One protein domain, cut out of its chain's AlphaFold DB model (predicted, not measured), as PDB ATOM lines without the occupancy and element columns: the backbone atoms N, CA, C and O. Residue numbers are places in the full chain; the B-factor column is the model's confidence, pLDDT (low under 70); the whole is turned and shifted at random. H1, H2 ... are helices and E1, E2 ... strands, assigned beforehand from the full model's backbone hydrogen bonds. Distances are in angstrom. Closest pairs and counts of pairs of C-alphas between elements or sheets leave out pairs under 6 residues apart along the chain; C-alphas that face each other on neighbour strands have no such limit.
ATOM      1  N   LEU A   2     -47.217  26.306  33.014       57.16
ATOM      2  CA  LEU A   2     -46.165  25.943  32.035       57.16
ATOM      3  C   LEU A   2     -45.763  27.076  31.066       57.16
ATOM      4  O   LEU A   2     -44.582  27.287  30.817       57.16
ATOM      5  N   VAL A   3     -46.732  27.860  30.577       75.75
ATOM      6  CA  VAL A   3     -46.467  28.973  29.643       75.75
ATOM      7  C   VAL A   3     -45.635  30.090  30.289       75.75
ATOM      8  O   VAL A   3     -44.770  30.656  29.633       75.75
ATOM      9  N   VAL A   4     -45.846  30.379  31.577       83.62
ATOM     10  CA  VAL A   4     -45.104  31.435  32.293       83.62
ATOM     11  C   VAL A   4     -43.660  31.004  32.549       83.62
ATOM     12  O   VAL A   4     -42.752  31.809  32.366       83.62
ATOM     13  N   GLY A   5     -43.440  29.731  32.897       89.06
ATOM     14  CA  GLY A   5     -42.097  29.177  33.094       89.06
ATOM     15  C   GLY A   5     -41.234  29.264  31.835       89.06
ATOM     16  O   GLY A   5     -40.108  29.747  31.903       89.06
ATOM     17  N   ASN A   6     -41.783  28.895  30.672       91.06
ATOM     18  CA  ASN A   6     -41.057  28.996  29.400       91.06
ATOM     19  C   ASN A   6     -40.705  30.443  29.041       91.06
ATOM     20  O   ASN A   6     -39.580  30.718  28.635       91.06
ATOM     21  N   VAL A   7     -41.649  31.374  29.211       93.38
ATOM     22  CA  VAL A   7     -41.406  32.801  28.947       93.38
ATOM     23  C   VAL A   7     -40.307  33.339  29.861       93.38
ATOM     24  O   VAL A   7     -39.391  34.000  29.380       93.38
ATOM     25  N   ALA A   8     -40.361  33.020  31.156       94.69
ATOM     26  CA  ALA A   8     -39.342  33.435  32.115       94.69
ATOM     27  C   ALA A   8     -37.960  32.856  31.772       94.69
ATOM     28  O   ALA A   8     -36.972  33.582  31.835       94.69
ATOM     29  N   ALA A   9     -37.886  31.586  31.361       94.44
ATOM     30  CA  ALA A   9     -36.632  30.942  30.973       94.44
ATOM     31  C   ALA A   9     -36.003  31.585  29.725       94.44
ATOM     32  O   ALA A   9     -34.812  31.881  29.733       94.44
ATOM     33  N   ILE A  10     -36.800  31.847  28.681       94.56
ATOM     34  CA  ILE A  10     -36.336  32.517  27.453       94.56
ATOM     35  C   ILE A  10     -35.807  33.916  27.778       94.56
ATOM     36  O   ILE A  10     -34.697  34.271  27.386       94.56
ATOM     37  N   LEU A  11     -36.589  34.694  28.528       96.75
ATOM     38  CA  LEU A  11     -36.227  36.056  28.901       96.75
ATOM     39  C   LEU A  11     -34.969  36.101  29.773       96.75
ATOM     40  O   LEU A  11     -34.086  36.912  29.513       96.75
ATOM     41  N   MET A  12     -34.860  35.221  30.772       95.94
ATOM     42  CA  MET A  12     -33.669  35.132  31.620       95.94
ATOM     43  C   MET A  12     -32.436  34.706  30.819       95.94
ATOM     44  O   MET A  12     -31.361  35.260  31.022       95.94
ATOM     45  N   GLY A  13     -32.585  33.757  29.891       95.12
ATOM     46  CA  GLY A  13     -31.496  33.317  29.021       95.12
ATOM     47  C   GLY A  13     -30.947  34.454  28.161       95.12
ATOM     48  O   GLY A  13     -29.735  34.648  28.112       95.12
ATOM     49  N   GLN A  14     -31.828  35.244  27.543       95.56
ATOM     50  CA  GLN A  14     -31.410  36.403  26.754       95.56
ATOM     51  C   GLN A  14     -30.815  37.508  27.636       95.56
ATOM     52  O   GLN A  14     -29.808  38.106  27.270       95.56
ATOM     53  N   LEU A  15     -31.393  37.759  28.813       95.75
ATOM     54  CA  LEU A  15     -30.873  38.772  29.727       95.75
ATOM     55  C   LEU A  15     -29.467  38.414  30.236       95.75
ATOM     56  O   LEU A  15     -28.600  39.277  30.290       95.75
ATOM     57  N   ALA A  16     -29.210  37.140  30.535       94.25
ATOM     58  CA  ALA A  16     -27.888  36.663  30.937       94.25
ATOM     59  C   ALA A  16     -26.820  36.849  29.846       94.25
ATOM     60  O   ALA A  16     -25.643  37.000  30.164       94.25
ATOM     61  N   GLN A  17     -27.212  36.830  28.567       93.81
ATOM     62  CA  GLN A  17     -26.292  37.116  27.462       93.81
ATOM     63  C   GLN A  17     -25.940  38.601  27.372       93.81
ATOM     64  O   GLN A  17     -24.799  38.927  27.053       93.81
ATOM     65  N   LEU A  18     -26.903  39.489  27.633       92.38
ATOM     66  CA  LEU A  18     -26.665  40.933  27.606       92.38
ATOM     67  C   LEU A  18     -25.916  41.423  28.849       92.38
ATOM     68  O   LEU A  18     -25.077  42.315  28.759       92.38
ATOM     69  N   ASN A  19     -26.157  40.770  29.987       91.75
ATOM     70  CA  ASN A  19     -25.551  41.099  31.266       91.75
ATOM     71  C   ASN A  19     -24.941  39.852  31.920       91.75
ATOM     72  O   ASN A  19     -25.566  39.218  32.781       91.75
ATOM     73  N   PRO A  20     -23.701  39.501  31.525       89.56
ATOM     74  CA  PRO A  20     -22.982  38.358  32.079       89.56
ATOM     75  C   PRO A  20     -22.804  38.438  33.599       89.56
ATOM     76  O   PRO A  20     -22.708  37.411  34.267       89.56
ATOM     77  N   ASP A  21     -22.829  39.648  34.168       91.25
ATOM     78  CA  ASP A  21     -22.668  39.858  35.601       91.25
ATOM     79  C   ASP A  21     -23.846  39.351  36.442       91.25
ATOM     80  O   ASP A  21     -23.681  39.185  37.652       91.25
ATOM     81  N   LEU A  22     -24.994  39.019  35.841       91.19
ATOM     82  CA  LEU A  22     -26.149  38.451  36.549       91.19
ATOM     83  C   LEU A  22     -25.859  37.112  37.236       91.19
ATOM     84  O   LEU A  22     -26.452  36.806  38.279       91.19
ATOM     85  N   PHE A  23     -24.948  36.322  36.671       93.00
ATOM     86  CA  PHE A  23     -24.562  35.020  37.196       93.00
ATOM     87  C   PHE A  23     -23.082  34.999  37.586       93.00
ATOM     88  O   PHE A  23     -22.265  35.786  37.118       93.00
ATOM     89  N   ALA A  24     -22.734  34.121  38.520       92.38
ATOM     90  CA  ALA A  24     -21.360  33.872  38.918       92.38
ATOM     91  C   ALA A  24     -20.596  33.147  37.804       92.38
ATOM     92  O   ALA A  24     -21.078  32.153  37.263       92.38
ATOM     93  N   ASP A  25     -19.364  33.587  37.538       89.88
ATOM     94  CA  ASP A  25     -18.482  32.938  36.556       89.88
ATOM     95  C   ASP A  25     -18.040  31.543  37.012       89.88
ATOM     96  O   ASP A  25     -17.766  30.648  36.211       89.88
ATOM     97  N   LYS A  26     -17.935  31.356  38.333       92.69
ATOM     98  CA  LYS A  26     -17.521  30.090  38.936       92.69
ATOM     99  C   LYS A  26     -18.735  29.187  39.157       92.69
ATOM    100  O   LYS A  26     -19.754  29.661  39.659       92.69
ATOM    101  N   PRO A  27     -18.620  27.878  38.869       92.38
ATOM    102  CA  PRO A  27     -19.692  26.940  39.156       92.38
ATOM    103  C   PRO A  27     -19.946  26.870  40.663       92.38
ATOM    104  O   PRO A  27     -19.011  26.759  41.456       92.38
ATOM    105  N   VAL A  28     -21.221  26.888  41.043       95.06
ATOM    106  CA  VAL A  28     -21.655  26.587  42.407       95.06
ATOM    107  C   VAL A  28     -21.880  25.082  42.484       95.06
ATOM    108  O   VAL A  28     -22.743  24.555  41.782       95.06
ATOM    109  N   LEU A  29     -21.067  24.398  43.284       97.62
ATOM    110  CA  LEU A  29     -21.127  22.952  43.483       97.62
ATOM    111  C   LEU A  29     -21.498  22.654  44.935       97.62
ATOM    112  O   LEU A  29     -20.998  23.321  45.842       97.62
ATOM    113  N   ASP A  30     -22.351  21.658  45.147       97.31
ATOM    114  CA  ASP A  30     -22.547  21.076  46.476       97.31
ATOM    115  C   ASP A  30     -21.499  19.991  46.777       97.31
ATOM    116  O   ASP A  30     -20.558  19.769  46.011       97.31
ATOM    117  N   GLN A  31     -21.639  19.330  47.928       97.50
ATOM    118  CA  GLN A  31     -20.704  18.290  48.371       97.50
ATOM    119  C   GLN A  31     -20.734  17.033  47.490       97.50
ATOM    120  O   GLN A  31     -19.745  16.303  47.461       97.50
ATOM    121  N   ASP A  32     -21.818  16.820  46.742       97.75
ATOM    122  CA  ASP A  32     -21.978  15.704  45.807       97.75
ATOM    123  C   ASP A  32     -21.466  16.056  44.395       97.75
ATOM    124  O   ASP A  32     -21.442  15.212  43.498       97.75
ATOM    125  N   GLY A  33     -21.038  17.307  44.178       96.62
ATOM    126  CA  GLY A  33     -20.571  17.810  42.888       96.62
ATOM    127  C   GLY A  33     -21.696  18.205  41.925       96.62
ATOM    128  O   GLY A  33     -21.432  18.403  40.733       96.62
ATOM    129  N   VAL A  34     -22.938  18.343  42.401       97.94
ATOM    130  CA  VAL A  34     -24.074  18.798  41.585       97.94
ATOM    131  C   VAL A  34     -23.991  20.310  41.379       97.94
ATOM    132  O   VAL A  34     -23.649  21.067  42.285       97.94
ATOM    133  N   ARG A  35     -24.305  20.764  40.159       96.62
ATOM    134  CA  ARG A  35     -24.289  22.187  39.788       96.62
ATOM    135  C   ARG A  35     -25.572  22.887  40.218       96.62
ATOM    136  O   ARG A  35     -26.664  22.463  39.848       96.62
ATOM    137  N   HIS A  36     -25.410  24.020  40.887       95.56
ATOM    138  CA  HIS A  36     -26.488  24.923  41.282       95.56
ATOM    139  C   HIS A  36     -26.428  26.228  40.485       95.56
ATOM    140  O   HIS A  36     -25.375  26.625  39.979       95.56
ATOM    141  N   ALA A  37     -27.570  26.907  40.364       92.62
ATOM    142  CA  ALA A  37     -27.636  28.215  39.725       92.62
ATOM    143  C   ALA A  37     -26.878  29.257  40.566       92.62
ATOM    144  O   ALA A  37     -27.210  29.488  41.726       92.62
ATOM    145  N   GLY A  38     -25.874  29.906  39.974       93.44
ATOM    146  CA  GLY A  38     -25.046  30.917  40.639       93.44
ATOM    147  C   GLY A  38     -25.582  32.338  40.489       93.44
ATOM    148  O   GLY A  38     -24.828  33.219  40.094       93.44
ATOM    149  N   ILE A  39     -26.876  32.571  40.709       91.06
ATOM    150  CA  ILE A  39     -27.459  33.905  40.517       91.06
ATOM    151  C   ILE A  39     -26.927  34.898  41.565       91.06
ATOM    152  O   ILE A  39     -26.953  34.600  42.759       91.06
ATOM    153  N   LYS A  40     -26.426  36.066  41.136       90.62
ATOM    154  CA  LYS A  40     -25.857  37.071  42.059       90.62
ATOM    155  C   LYS A  40     -26.926  37.944  42.717       90.62
ATOM    156  O   LYS A  40     -26.758  38.375  43.853       90.62
ATOM    157  N   ASN A  41     -28.031  38.179  42.009       87.56
ATOM    158  CA  ASN A  41     -29.093  39.094  42.420       87.56
ATOM    159  C   ASN A  41     -30.429  38.367  42.593       87.56
ATOM    160  O   ASN A  41     -30.724  37.384  41.914       87.56
ATOM    161  N   SER A  42     -31.277  38.874  43.487       86.81
ATOM    162  CA  SER A  42     -32.625  38.327  43.662       86.81
ATOM    163  C   SER A  42     -33.459  38.507  42.392       86.81
ATOM    164  O   SER A  42     -33.532  39.601  41.841       86.81
ATOM    165  N   THR A  43     -34.133  37.442  41.958       91.81
ATOM    166  CA  THR A  43     -35.105  37.486  40.857       91.81
ATOM    167  C   THR A  43     -36.508  37.318  41.411       91.81
ATOM    168  O   THR A  43     -36.778  36.379  42.157       91.81
ATOM    169  N   VAL A  44     -37.414  38.214  41.022       92.56
ATOM    170  CA  VAL A  44     -38.822  38.177  41.431       92.56
ATOM    171  C   VAL A  44     -39.694  38.074  40.190       92.56
ATOM    172  O   VAL A  44     -39.530  38.839  39.242       92.56
ATOM    173  N   VAL A  45     -40.651  37.148  40.205       94.12
ATOM    174  CA  VAL A  45     -41.640  37.010  39.133       94.12
ATOM    175  C   VAL A  45     -42.920  37.731  39.536       94.12
ATOM    176  O   VAL A  45     -43.528  37.434  40.566       94.12
ATOM    177  N   LEU A  46     -43.331  38.688  38.709       95.00
ATOM    178  CA  LEU A  46     -44.517  39.506  38.929       95.00
ATOM    179  C   LEU A  46     -45.620  39.141  37.935       95.00
ATOM    180  O   LEU A  46     -45.365  38.730  36.802       95.00
ATOM    181  N   LYS A  47     -46.870  39.324  38.353       93.19
ATOM    182  CA  LYS A  47     -48.051  39.193  37.508       93.19
ATOM    183  C   LYS A  47     -48.360  40.530  36.840       93.19
ATOM    184  O   LYS A  47     -48.507  41.552  37.509       93.19
ATOM    185  N   ALA A  48     -48.530  40.493  35.523       92.88
ATOM    186  CA  ALA A  48     -48.891  41.641  34.705       92.88
ATOM    187  C   ALA A  48     -49.894  41.238  33.617       92.88
ATOM    188  O   ALA A  48     -49.788  40.159  33.036       92.88
ATOM    189  N   GLY A  49     -50.865  42.104  33.333       92.31
ATOM    190  CA  GLY A  49     -51.710  41.993  32.143       92.31
ATOM    191  C   GLY A  49     -51.053  42.617  30.910       92.31
ATOM    192  O   GLY A  49     -50.154  43.447  31.038       92.31
ATOM    193  N   PHE A  50     -51.561  42.285  29.717       93.06
ATOM    194  CA  PHE A  50     -51.078  42.793  28.421       93.06
ATOM    195  C   PHE A  50     -50.792  44.306  28.434       93.06
ATOM    196  O   PHE A  50     -49.672  44.718  28.160       93.06
ATOM    197  N   GLY A  51     -51.760  45.135  28.846       94.50
ATOM    198  CA  GLY A  51     -51.582  46.593  28.851       94.50
ATOM    199  C   GLY A  51     -50.504  47.083  29.824       94.50
ATOM    200  O   GLY A  51     -49.811  48.052  29.534       94.50
ATOM    201  N   GLN A  52     -50.316  46.401  30.960       95.50
ATOM    202  CA  GLN A  52     -49.254  46.745  31.911       95.50
ATOM    203  C   GLN A  52     -47.875  46.433  31.327       95.50
ATOM    204  O   GLN A  52     -46.968  47.248  31.471       95.50
ATOM    205  N   ILE A  53     -47.735  45.286  30.651       96.25
ATOM    206  CA  ILE A  53     -46.483  44.888  29.998       96.25
ATOM    207  C   ILE A  53     -46.155  45.863  28.865       96.25
ATOM    208  O   ILE A  53     -45.055  46.406  28.842       96.25
ATOM    209  N   THR A  54     -47.115  46.146  27.978       96.75
ATOM    210  CA  THR A  54     -46.927  47.073  26.850       96.75
ATOM    211  C   THR A  54     -46.515  48.465  27.329       96.75
ATOM    212  O   THR A  54     -45.527  49.014  26.850       96.75
ATOM    213  N   ASN A  55     -47.221  49.027  28.316       95.56
ATOM    214  CA  ASN A  55     -46.912  50.362  28.834       95.56
ATOM    215  C   ASN A  55     -45.543  50.427  29.516       95.56
ATOM    216  O   ASN A  55     -44.839  51.425  29.375       95.56
ATOM    217  N   LEU A  56     -45.166  49.386  30.263       96.50
ATOM    218  CA  LEU A  56     -43.860  49.334  30.912       96.50
ATOM    219  C   LEU A  56     -42.734  49.194  29.881       96.50
ATOM    220  O   LEU A  56     -41.759  49.927  29.969       96.50
ATOM    221  N   ALA A  57     -42.901  48.333  28.876       96.69
ATOM    222  CA  ALA A  57     -41.938  48.168  27.789       96.69
ATOM    223  C   ALA A  57     -41.682  49.481  27.034       96.69
ATOM    224  O   ALA A  57     -40.536  49.874  26.859       96.69
ATOM    225  N   MET A  58     -42.745  50.196  26.647       94.75
ATOM    226  CA  MET A  58     -42.619  51.491  25.962       94.75
ATOM    227  C   MET A  58     -41.989  52.570  26.846       94.75
ATOM    228  O   MET A  58     -41.328  53.476  26.352       94.75
ATOM    229  N   LYS A  59     -42.199  52.502  28.166       94.81
ATOM    230  CA  LYS A  59     -41.519  53.407  29.095       94.81
ATOM    231  C   LYS A  59     -40.016  53.116  29.144       94.81
ATOM    232  O   LYS A  59     -39.227  54.051  29.180       94.81
ATOM    233  N   LEU A  60     -39.647  51.838  29.163       95.69
ATOM    234  CA  LEU A  60     -38.259  51.388  29.273       95.69
ATOM    235  C   LEU A  60     -37.466  51.558  27.982       95.69
ATOM    236  O   LEU A  60     -36.263  51.755  28.044       95.69
ATOM    237  N   SER A  61     -38.117  51.567  26.816       93.44
ATOM    238  CA  SER A  61     -37.424  51.819  25.546       93.44
ATOM    239  C   SER A  61     -36.802  53.217  25.443       93.44
ATOM    240  O   SER A  61     -36.063  53.474  24.502       93.44
ATOM    241  N   ALA A  62     -37.137  54.127  26.360       89.62
ATOM    242  CA  ALA A  62     -36.554  55.464  26.464       89.62
ATOM    243  C   ALA A  62     -35.710  55.654  27.744       89.62
ATOM    244  O   ALA A  62     -35.348  56.785  28.063       89.62
ATOM    245  N   ASP A  63     -35.459  54.585  28.506       90.56
ATOM    246  CA  ASP A  63     -34.743  54.612  29.785       90.56
ATOM    247  C   ASP A  63     -33.501  53.714  29.719       90.56
ATOM    248  O   ASP A  63     -33.570  52.510  29.953       90.56
ATOM    249  N   ASP A  64     -32.349  54.322  29.437       88.69
ATOM    250  CA  ASP A  64     -31.074  53.607  29.305       88.69
ATOM    251  C   ASP A  64     -30.495  53.135  30.654       88.69
ATOM    252  O   ASP A  64     -29.456  52.478  30.692       88.69
ATOM    253  N   THR A  65     -31.134  53.469  31.784       91.94
ATOM    254  CA  THR A  65     -30.673  53.043  33.119       91.94
ATOM    255  C   THR A  65     -31.153  51.648  33.504       91.94
ATOM    256  O   THR A  65     -30.677  51.074  34.486       91.94
ATOM    257  N   VAL A  66     -32.103  51.100  32.742       94.44
ATOM    258  CA  VAL A  66     -32.716  49.803  33.003       94.44
ATOM    259  C   VAL A  66     -32.649  48.955  31.749       94.44
ATOM    260  O   VAL A  66     -33.309  49.214  30.746       94.44
ATOM    261  N   GLU A  67     -31.911  47.863  31.841       95.06
ATOM    262  CA  GLU A  67     -31.877  46.881  30.775       95.06
ATOM    263  C   GLU A  67     -33.152  46.040  30.815       95.06
ATOM    264  O   GLU A  67     -33.560  45.548  31.872       95.06
ATOM    265  N   SER A  68     -33.813  45.888  29.669       96.31
ATOM    266  CA  SER A  68     -35.081  45.169  29.591       96.31
ATOM    267  C   SER A  68     -35.295  44.472  28.256       96.31
ATOM    268  O   SER A  68     -34.764  44.872  27.222       96.31
ATOM    269  N   LEU A  69     -36.091  43.405  28.292       96.50
ATOM    270  CA  LEU A  69     -36.437  42.592  27.131       96.50
ATOM    271  C   LEU A  69     -37.901  42.180  27.195       96.50
ATOM    272  O   LEU A  69     -38.458  41.967  28.275       96.50
ATOM    273  N   VAL A  70     -38.509  42.003  26.024       96.88
ATOM    274  CA  VAL A  70     -39.909  41.600  25.887       96.88
ATOM    275  C   VAL A  70     -40.012  40.348  25.039       96.88
ATOM    276  O   VAL A  70     -39.340  40.213  24.022       96.88
ATOM    277  N   PHE A  71     -40.907  39.451  25.437       95.94
ATOM    278  CA  PHE A  71     -41.269  38.289  24.643       95.94
ATOM    279  C   PHE A  71     -42.768  38.288  24.360       95.94
ATOM    280  O   PHE A  71     -43.581  38.734  25.176       95.94
ATOM    281  N   THR A  72     -43.142  37.812  23.174       95.56
ATOM    282  CA  THR A  72     -44.474  38.023  22.603       95.56
ATOM    283  C   THR A  72     -45.161  36.706  22.255       95.56
ATOM    284  O   THR A  72     -44.511  35.690  22.007       95.56
ATOM    285  N   ALA A  73     -46.495  36.706  22.226       93.62
ATOM    286  CA  ALA A  73     -47.284  35.547  21.814       93.62
ATOM    287  C   ALA A  73     -46.970  35.155  20.364       93.62
ATOM    288  O   ALA A  73     -46.981  33.976  20.014       93.62
ATOM    289  N   LYS A  74     -46.646  36.143  19.520       93.38
ATOM    290  CA  LYS A  74     -46.169  35.894  18.161       93.38
ATOM    291  C   LYS A  74     -44.854  35.110  18.164       93.38
ATOM    292  O   LYS A  74     -44.783  34.091  17.483       93.38
ATOM    293  N   GLY A  75     -43.885  35.499  18.996       91.56
ATOM    294  CA  GLY A  75     -42.645  34.739  19.195       91.56
ATOM    295  C   GLY A  75     -42.895  33.315  19.700       91.56
ATOM    296  O   GLY A  75     -42.329  32.368  19.165       91.56
ATOM    297  N   GLN A  76     -43.827  33.126  20.642       90.50
ATOM    298  CA  GLN A  76     -44.225  31.783  21.098       90.50
ATOM    299  C   GLN A  76     -44.759  30.894  19.968       90.50
ATOM    300  O   GLN A  76     -44.526  29.687  19.975       90.50
ATOM    301  N   SER A  77     -45.486  31.472  19.006       90.44
ATOM    302  CA  SER A  77     -46.058  30.722  17.881       90.44
ATOM    303  C   SER A  77     -45.032  30.318  16.812       90.44
ATOM    304  O   SER A  77     -45.307  29.426  16.014       90.44
ATOM    305  N   LEU A  78     -43.849  30.943  16.807       90.06
ATOM    306  CA  LEU A  78     -42.804  30.788  15.790       90.06
ATOM    307  C   LEU A  78     -41.611  29.970  16.314       90.06
ATOM    308  O   LEU A  78     -40.455  30.375  16.209       90.06
ATOM    309  N   SER A  79     -41.890  28.798  16.890       81.50
ATOM    310  CA  SER A  79     -40.838  27.891  17.372       81.50
ATOM    311  C   SER A  79     -39.871  27.505  16.243       81.50
ATOM    312  O   SER A  79     -40.312  27.116  15.161       81.50
ATOM    313  N   ASN A  80     -38.562  27.604  16.504       86.06
ATOM    314  CA  ASN A  80     -37.469  27.325  15.559       86.06
ATOM    315  C   ASN A  80     -37.502  28.142  14.250       86.06
ATOM    316  O   ASN A  80     -36.965  27.696  13.240       86.06
ATOM    317  N   ARG A  81     -38.139  29.320  14.247       93.00
ATOM    318  CA  ARG A  81     -38.241  30.216  13.080       93.00
ATOM    319  C   ARG A  81     -37.773  31.622  13.457       93.00
ATOM    320  O   ARG A  81     -38.562  32.564  13.463       93.00
ATOM    321  N   PHE A  82     -36.508  31.736  13.861       91.56
ATOM    322  CA  PHE A  82     -35.963  32.983  14.403       91.56
ATOM    323  C   PHE A  82     -35.939  34.109  13.366       91.56
ATOM    324  O   PHE A  82     -36.343  35.221  13.685       91.56
ATOM    325  N   GLU A  83     -35.511  33.821  12.139       95.38
ATOM    326  CA  GLU A  83     -35.379  34.821  11.077       95.38
ATOM    327  C   GLU A  83     -36.735  35.470  10.770       95.38
ATOM    328  O   GLU A  83     -36.871  36.688  10.797       95.38
ATOM    329  N   GLU A  84     -37.776  34.654  10.619       94.75
ATOM    330  CA  GLU A  84     -39.144  35.135  10.420       94.75
ATOM    331  C   GLU A  84     -39.701  35.862  11.646       94.75
ATOM    332  O   GLU A  84     -40.438  36.837  11.517       94.75
ATOM    333  N   TYR A  85     -39.365  35.404  12.855       94.38
ATOM    334  CA  TYR A  85     -39.720  36.131  14.068       94.38
ATOM    335  C   TYR A  85     -39.100  37.533  14.072       94.38
ATOM    336  O   TYR A  85     -39.807  38.494  14.372       94.38
ATOM    337  N   ALA A  86     -37.822  37.658  13.708       95.38
ATOM    338  CA  ALA A  86     -37.121  38.934  13.664       95.38
ATOM    339  C   ALA A  86     -37.733  39.890  12.626       95.38
ATOM    340  O   ALA A  86     -37.999  41.041  12.968       95.38
ATOM    341  N   GLU A  87     -38.036  39.404  11.419       96.62
ATOM    342  CA  GLU A  87     -38.723  40.180  10.370       96.62
ATOM    343  C   GLU A  87     -40.107  40.662  10.832       96.62
ATOM    344  O   GLU A  87     -40.464  41.832  10.715       96.62
ATOM    345  N   ILE A  88     -40.898  39.778  11.443       95.75
ATOM    346  CA  ILE A  88     -42.222  40.153  11.946       95.75
ATOM    347  C   ILE A  88     -42.114  41.199  13.060       95.75
ATOM    348  O   ILE A  88     -42.960  42.091  13.140       95.75
ATOM    349  N   VAL A  89     -41.110  41.095  13.934       95.81
ATOM    350  CA  VAL A  89     -40.891  42.073  15.006       95.81
ATOM    351  C   VAL A  89     -40.478  43.431  14.447       95.81
ATOM    352  O   VAL A  89     -40.969  44.435  14.954       95.81
ATOM    353  N   SER A  90     -39.625  43.489  13.420       96.38
ATOM    354  CA  SER A  90     -39.207  44.769  12.829       96.38
ATOM    355  C   SER A  90     -40.353  45.515  12.149       96.38
ATOM    356  O   SER A  90     -40.348  46.744  12.122       96.38
ATOM    357  N   ASP A  91     -41.349  44.781  11.650       97.06
ATOM    358  CA  ASP A  91     -42.433  45.336  10.834       97.06
ATOM    359  C   ASP A  91     -43.714  45.645  11.625       97.06
ATOM    360  O   ASP A  91     -44.700  46.116  11.055       97.06
ATOM    361  N   ASN A  92     -43.747  45.361  12.931       97.38
ATOM    362  CA  ASN A  92     -44.956  45.496  13.743       97.38
ATOM    363  C   ASN A  92     -44.687  46.211  15.067       97.38
ATOM    364  O   ASN A  92     -43.643  46.056  15.692       97.38
ATOM    365  N   ASP A  93     -45.691  46.942  15.549       96.00
ATOM    366  CA  ASP A  93     -45.646  47.496  16.896       96.00
ATOM    367  C   ASP A  93     -45.810  46.411  17.974       96.00
ATOM    368  O   ASP A  93     -46.327  45.306  17.757       96.00
ATOM    369  N   LEU A  94     -45.384  46.745  19.193       95.56
ATOM    370  CA  LEU A  94     -45.428  45.807  20.306       95.56
ATOM    371  C   LEU A  94     -46.856  45.331  20.617       95.56
ATOM    372  O   LEU A  94     -47.065  44.159  20.937       95.56
ATOM    373  N   ALA A  95     -47.846  46.220  20.520       94.62
ATOM    374  CA  ALA A  95     -49.236  45.890  20.820       94.62
ATOM    375  C   ALA A  95     -49.773  44.797  19.879       94.62
ATOM    376  O   ALA A  95     -50.430  43.857  20.337       94.62
ATOM    377  N   THR A  96     -49.421  44.874  18.597       95.69
ATOM    378  CA  THR A  96     -49.764  43.911  17.546       95.69
ATOM    379  C   THR A  96     -49.101  42.559  17.787       95.69
ATOM    380  O   THR A  96     -49.739  41.514  17.629       95.69
ATOM    381  N   LEU A  97     -47.849  42.560  18.250       95.75
ATOM    382  CA  LEU A  97     -47.096  41.341  18.558       95.75
ATOM    383  C   LEU A  97     -47.622  40.594  19.794       95.75
ATOM    384  O   LEU A  97     -47.366  39.395  19.939       95.75
ATOM    385  N   LYS A  98     -48.395  41.273  20.652       95.44
ATOM    386  CA  LYS A  98     -48.997  40.743  21.885       95.44
ATOM    387  C   LYS A  98     -47.955  40.298  22.917       95.44
ATOM    388  O   LYS A  98     -47.700  39.098  23.022       95.44
ATOM    389  N   PRO A  99     -47.345  41.211  23.700       96.25
ATOM    390  CA  PRO A  99     -46.382  40.828  24.720       96.25
ATOM    391  C   PRO A  99     -47.010  39.916  25.774       96.25
ATOM    392  O   PRO A  99     -48.127  40.145  26.241       96.25
ATOM    393  N   VAL A 100     -46.260  38.883  26.145       95.31
ATOM    394  CA  VAL A 100     -46.640  37.869  27.142       95.31
ATOM    395  C   VAL A 100     -45.692  37.839  28.336       95.31
ATOM    396  O   VAL A 100     -46.022  37.245  29.359       95.31
ATOM    397  N   GLY A 101     -44.534  38.490  28.232       96.06
ATOM    398  CA  GLY A 101     -43.611  38.671  29.341       96.06
ATOM    399  C   GLY A 101     -42.624  39.794  29.075       96.06
ATOM    400  O   GLY A 101     -42.331  40.118  27.926       96.06
ATOM    401  N   LEU A 102     -42.124  40.369  30.161       97.25
ATOM    402  CA  LEU A 102     -41.056  41.355  30.179       97.25
ATOM    403  C   LEU A 102     -40.117  40.999  31.327       97.25
ATOM    404  O   LEU A 102     -40.582  40.617  32.403       97.25
ATOM    405  N   ILE A 103     -38.818  41.118  31.091       97.38
ATOM    406  CA  ILE A 103     -37.787  41.038  32.126       97.38
ATOM    407  C   ILE A 103     -37.027  42.356  32.150       97.38
ATOM    408  O   ILE A 103     -36.914  43.027  31.124       97.38
ATOM    409  N   MET A 104     -36.539  42.731  33.326       95.94
ATOM    410  CA  MET A 104     -35.766  43.946  33.515       95.94
ATOM    411  C   MET A 104     -34.773  43.788  34.661       95.94
ATOM    412  O   MET A 104     -35.065  43.092  35.637       95.94
ATOM    413  N   THR A 105     -33.628  44.451  34.546       95.25
ATOM    414  CA  THR A 105     -32.587  44.514  35.576       95.25
ATOM    415  C   THR A 105     -32.016  45.925  35.667       95.25
ATOM    416  O   THR A 105     -32.022  46.678  34.696       95.25
ATOM    417  N   GLY A 106     -31.567  46.303  36.859       93.88
ATOM    418  CA  GLY A 106     -31.069  47.639  37.164       93.88
ATOM    419  C   GLY A 106     -31.025  47.880  38.669       93.88
ATOM    420  O   GLY A 106     -31.243  46.963  39.464       93.88
ATOM    421  N   GLU A 107     -30.772  49.128  39.054       93.38
ATOM    422  CA  GLU A 107     -30.709  49.545  40.457       93.38
ATOM    423  C   GLU A 107     -31.994  49.206  41.224       93.38
ATOM    424  O   GLU A 107     -33.109  49.490  40.774       93.38
ATOM    425  N   GLU A 108     -31.852  48.634  42.424       92.75
ATOM    426  CA  GLU A 108     -32.981  48.088  43.192       92.75
ATOM    427  C   GLU A 108     -34.089  49.129  43.418       92.75
ATOM    428  O   GLU A 108     -35.279  48.836  43.270       92.75
ATOM    429  N   SER A 109     -33.706  50.362  43.758       94.38
ATOM    430  CA  SER A 109     -34.644  51.459  44.016       94.38
ATOM    431  C   SER A 109     -35.474  51.814  42.775       94.38
ATOM    432  O   SER A 109     -36.692  52.005  42.882       94.38
ATOM    433  N   VAL A 110     -34.845  51.814  41.598       95.00
ATOM    434  CA  VAL A 110     -35.477  52.083  40.300       95.00
ATOM    435  C   VAL A 110     -36.434  50.948  39.935       95.00
ATOM    436  O   VAL A 110     -37.614  51.195  39.660       95.00
ATOM    437  N   ILE A 111     -35.979  49.694  40.032       95.31
ATOM    438  CA  ILE A 111     -36.803  48.512  39.744       95.31
ATOM    439  C   ILE A 111     -38.034  48.470  40.655       95.31
ATOM    440  O   ILE A 111     -39.156  48.278  40.174       95.31
ATOM    441  N   ARG A 112     -37.878  48.720  41.961       93.94
ATOM    442  CA  ARG A 112     -39.006  48.773  42.908       93.94
ATOM    443  C   ARG A 112     -40.001  49.874  42.560       93.94
ATOM    444  O   ARG A 112     -41.211  49.653  42.627       93.94
ATOM    445  N   GLN A 113     -39.528  51.056  42.168       94.56
ATOM    446  CA  GLN A 113     -40.408  52.160  41.789       94.56
ATOM    447  C   GLN A 113     -41.224  51.841  40.530       94.56
ATOM    448  O   GLN A 113     -42.420  52.152  40.481       94.56
ATOM    449  N   LEU A 114     -40.597  51.215  39.531       95.12
ATOM    450  CA  LEU A 114     -41.235  50.811  38.276       95.12
ATOM    451  C   LEU A 114     -42.265  49.698  38.486       95.12
ATOM    452  O   LEU A 114     -43.337  49.716  37.877       95.12
ATOM    453  N   THR A 115     -41.979  48.778  39.405       94.75
ATOM    454  CA  THR A 115     -42.791  47.578  39.646       94.75
ATOM    455  C   THR A 115     -43.796  47.707  40.794       94.75
ATOM    456  O   THR A 115     -44.603  46.805  41.003       94.75
ATOM    457  N   LYS A 116     -43.864  48.850  41.493       93.25
ATOM    458  CA  LYS A 116     -44.722  49.048  42.685       93.25
ATOM    459  C   LYS A 116     -46.217  48.738  42.512       93.25
ATOM    460  O   LYS A 116     -46.921  48.560  43.498       93.25
ATOM    461  N   LYS A 117     -46.730  48.768  41.277       91.12
ATOM    462  CA  LYS A 117     -48.149  48.518  40.952       91.12
ATOM    463  C   LYS A 117     -48.428  47.074  40.518       91.12
ATOM    464  O   LYS A 117     -49.555  46.764  40.142       91.12
ATOM    465  N   PHE A 118     -47.409  46.224  40.505       93.56
ATOM    466  CA  PHE A 118     -47.501  44.840  40.067       93.56
ATOM    467  C   PHE A 118     -47.592  43.923  41.287       93.56
ATOM    468  O   PHE A 118     -47.003  44.194  42.332       93.56
ATOM    469  N   SER A 119     -48.348  42.839  41.157       89.94
ATOM    470  CA  SER A 119     -48.471  41.829  42.210       89.94
ATOM    471  C   SER A 119     -47.422  40.742  42.023       89.94
ATOM    472  O   SER A 119     -47.070  40.415  40.892       89.94
ATOM    473  N   ILE A 120     -46.959  40.138  43.115       88.88
ATOM    474  CA  ILE A 120     -46.138  38.922  43.052       88.88
ATOM    475  C   ILE A 120     -46.963  37.803  42.405       88.88
ATOM    476  O   ILE A 120     -48.172  37.705  42.631       88.88
ATOM    477  N   LEU A 121     -46.323  36.985  41.567       82.62
ATOM    478  CA  LEU A 121     -46.945  35.777  41.042       82.62
ATOM    479  C   LEU A 121     -47.035  34.732  42.169       82.62
ATOM    480  O   LEU A 121     -46.030  34.119  42.518       82.62
TER     481      LEU A 121
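AT A GLANCE: This is residues 2 to 121 of the 122 residues of an uncharacterized protein of Lactiplantibacillus mudanjiangensis (UniProt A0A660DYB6). What does the model look like? A two-stranded sheet of E1 and E2 lies in the middle with H1 over one face and H2 over the other, while H3, H4 and H5 gather beyond the end near Thr 72 and Pro 99, and H6 lies near the other end of E2. A long loop between H1 and H2 reaches away from this body, folds back on itself and makes much of the longest axis. What is the make-up? The printed part has 120 residues, with six named helices and two named strands in the order H1 H2 E1 H3 H4 H5 E2 H6; the class is mostly helix and the sheet is antiparallel. How large is it? It is compact, with a radius of gyration of the C-alphas of 15.7 A and spans of 50 by 36 by 27 A.

IN THESE COORDINATES: Where are the strands? E1 is residues 67 to 72, 17.4 A long, and begins at C-alpha 67 at (-31.877, 46.881, 30.775). E2 is residues 99 to 105, 17.9 A long. Where are the helices? H1, residues 2 to 18, runs 25.0 A from C-alpha 2 at (-46.165, 25.943, 32.035), and H2, residues 50 to 60, runs 15.5 A. H3 is residues 73 to 77, H4 residues 82 to 90, H5 residues 94 to 97, and H6 residues 108 to 115, ending at C-alpha 115 at (-42.791, 47.578, 39.646).

HOW THE PARTS SIT: How do the strands pair? E1 and E2 are antiparallel at 165 degrees, with N 69 and O 103 3.0 A apart and N 105 and O 67 2.9 A apart, both within hydrogen-bond range. What comes near the sheet? The closest C-alphas of H1 and E2 are Leu 11 and Ile 103, 6.1 A apart; those of H2 and E2 are Phe 50 and Pro 99, 6.3 A apart; those of E2 and H6 are Thr 105 and Ile 111, 7.2 A apart. How do the helices meet? H3 and H5 only just touch, with 3 pairs of C-alphas within 8 A, the closest Lys 74 and Leu 97 at 5.5 A. H3 and H4 are close but not clearly touching, with Gly 75 and Tyr 85 closest at 6.1 A; H1 and H2 are apart. Are the helix backbones complete? Every O i to N i+4 pair is within hydrogen-bond range in H1, H2, H3, H4 and H6, and H5 is too short for such a pair.

THE WHOLE: Which C-alphas are farthest apart? Those of Gln 31 and Asp 91, 51.1 A. Which links are long? The link from H1 to H2 is long, with 31 residues; within it residues 28 to 29 pair antiparallel with 35 to 36, and residues 46 to 47 pair antiparallel with 119 to 120. Is anything cut or uncertain? The printed part has no cut; its mean pLDDT is 93.2, and residue 2 alone is under 70.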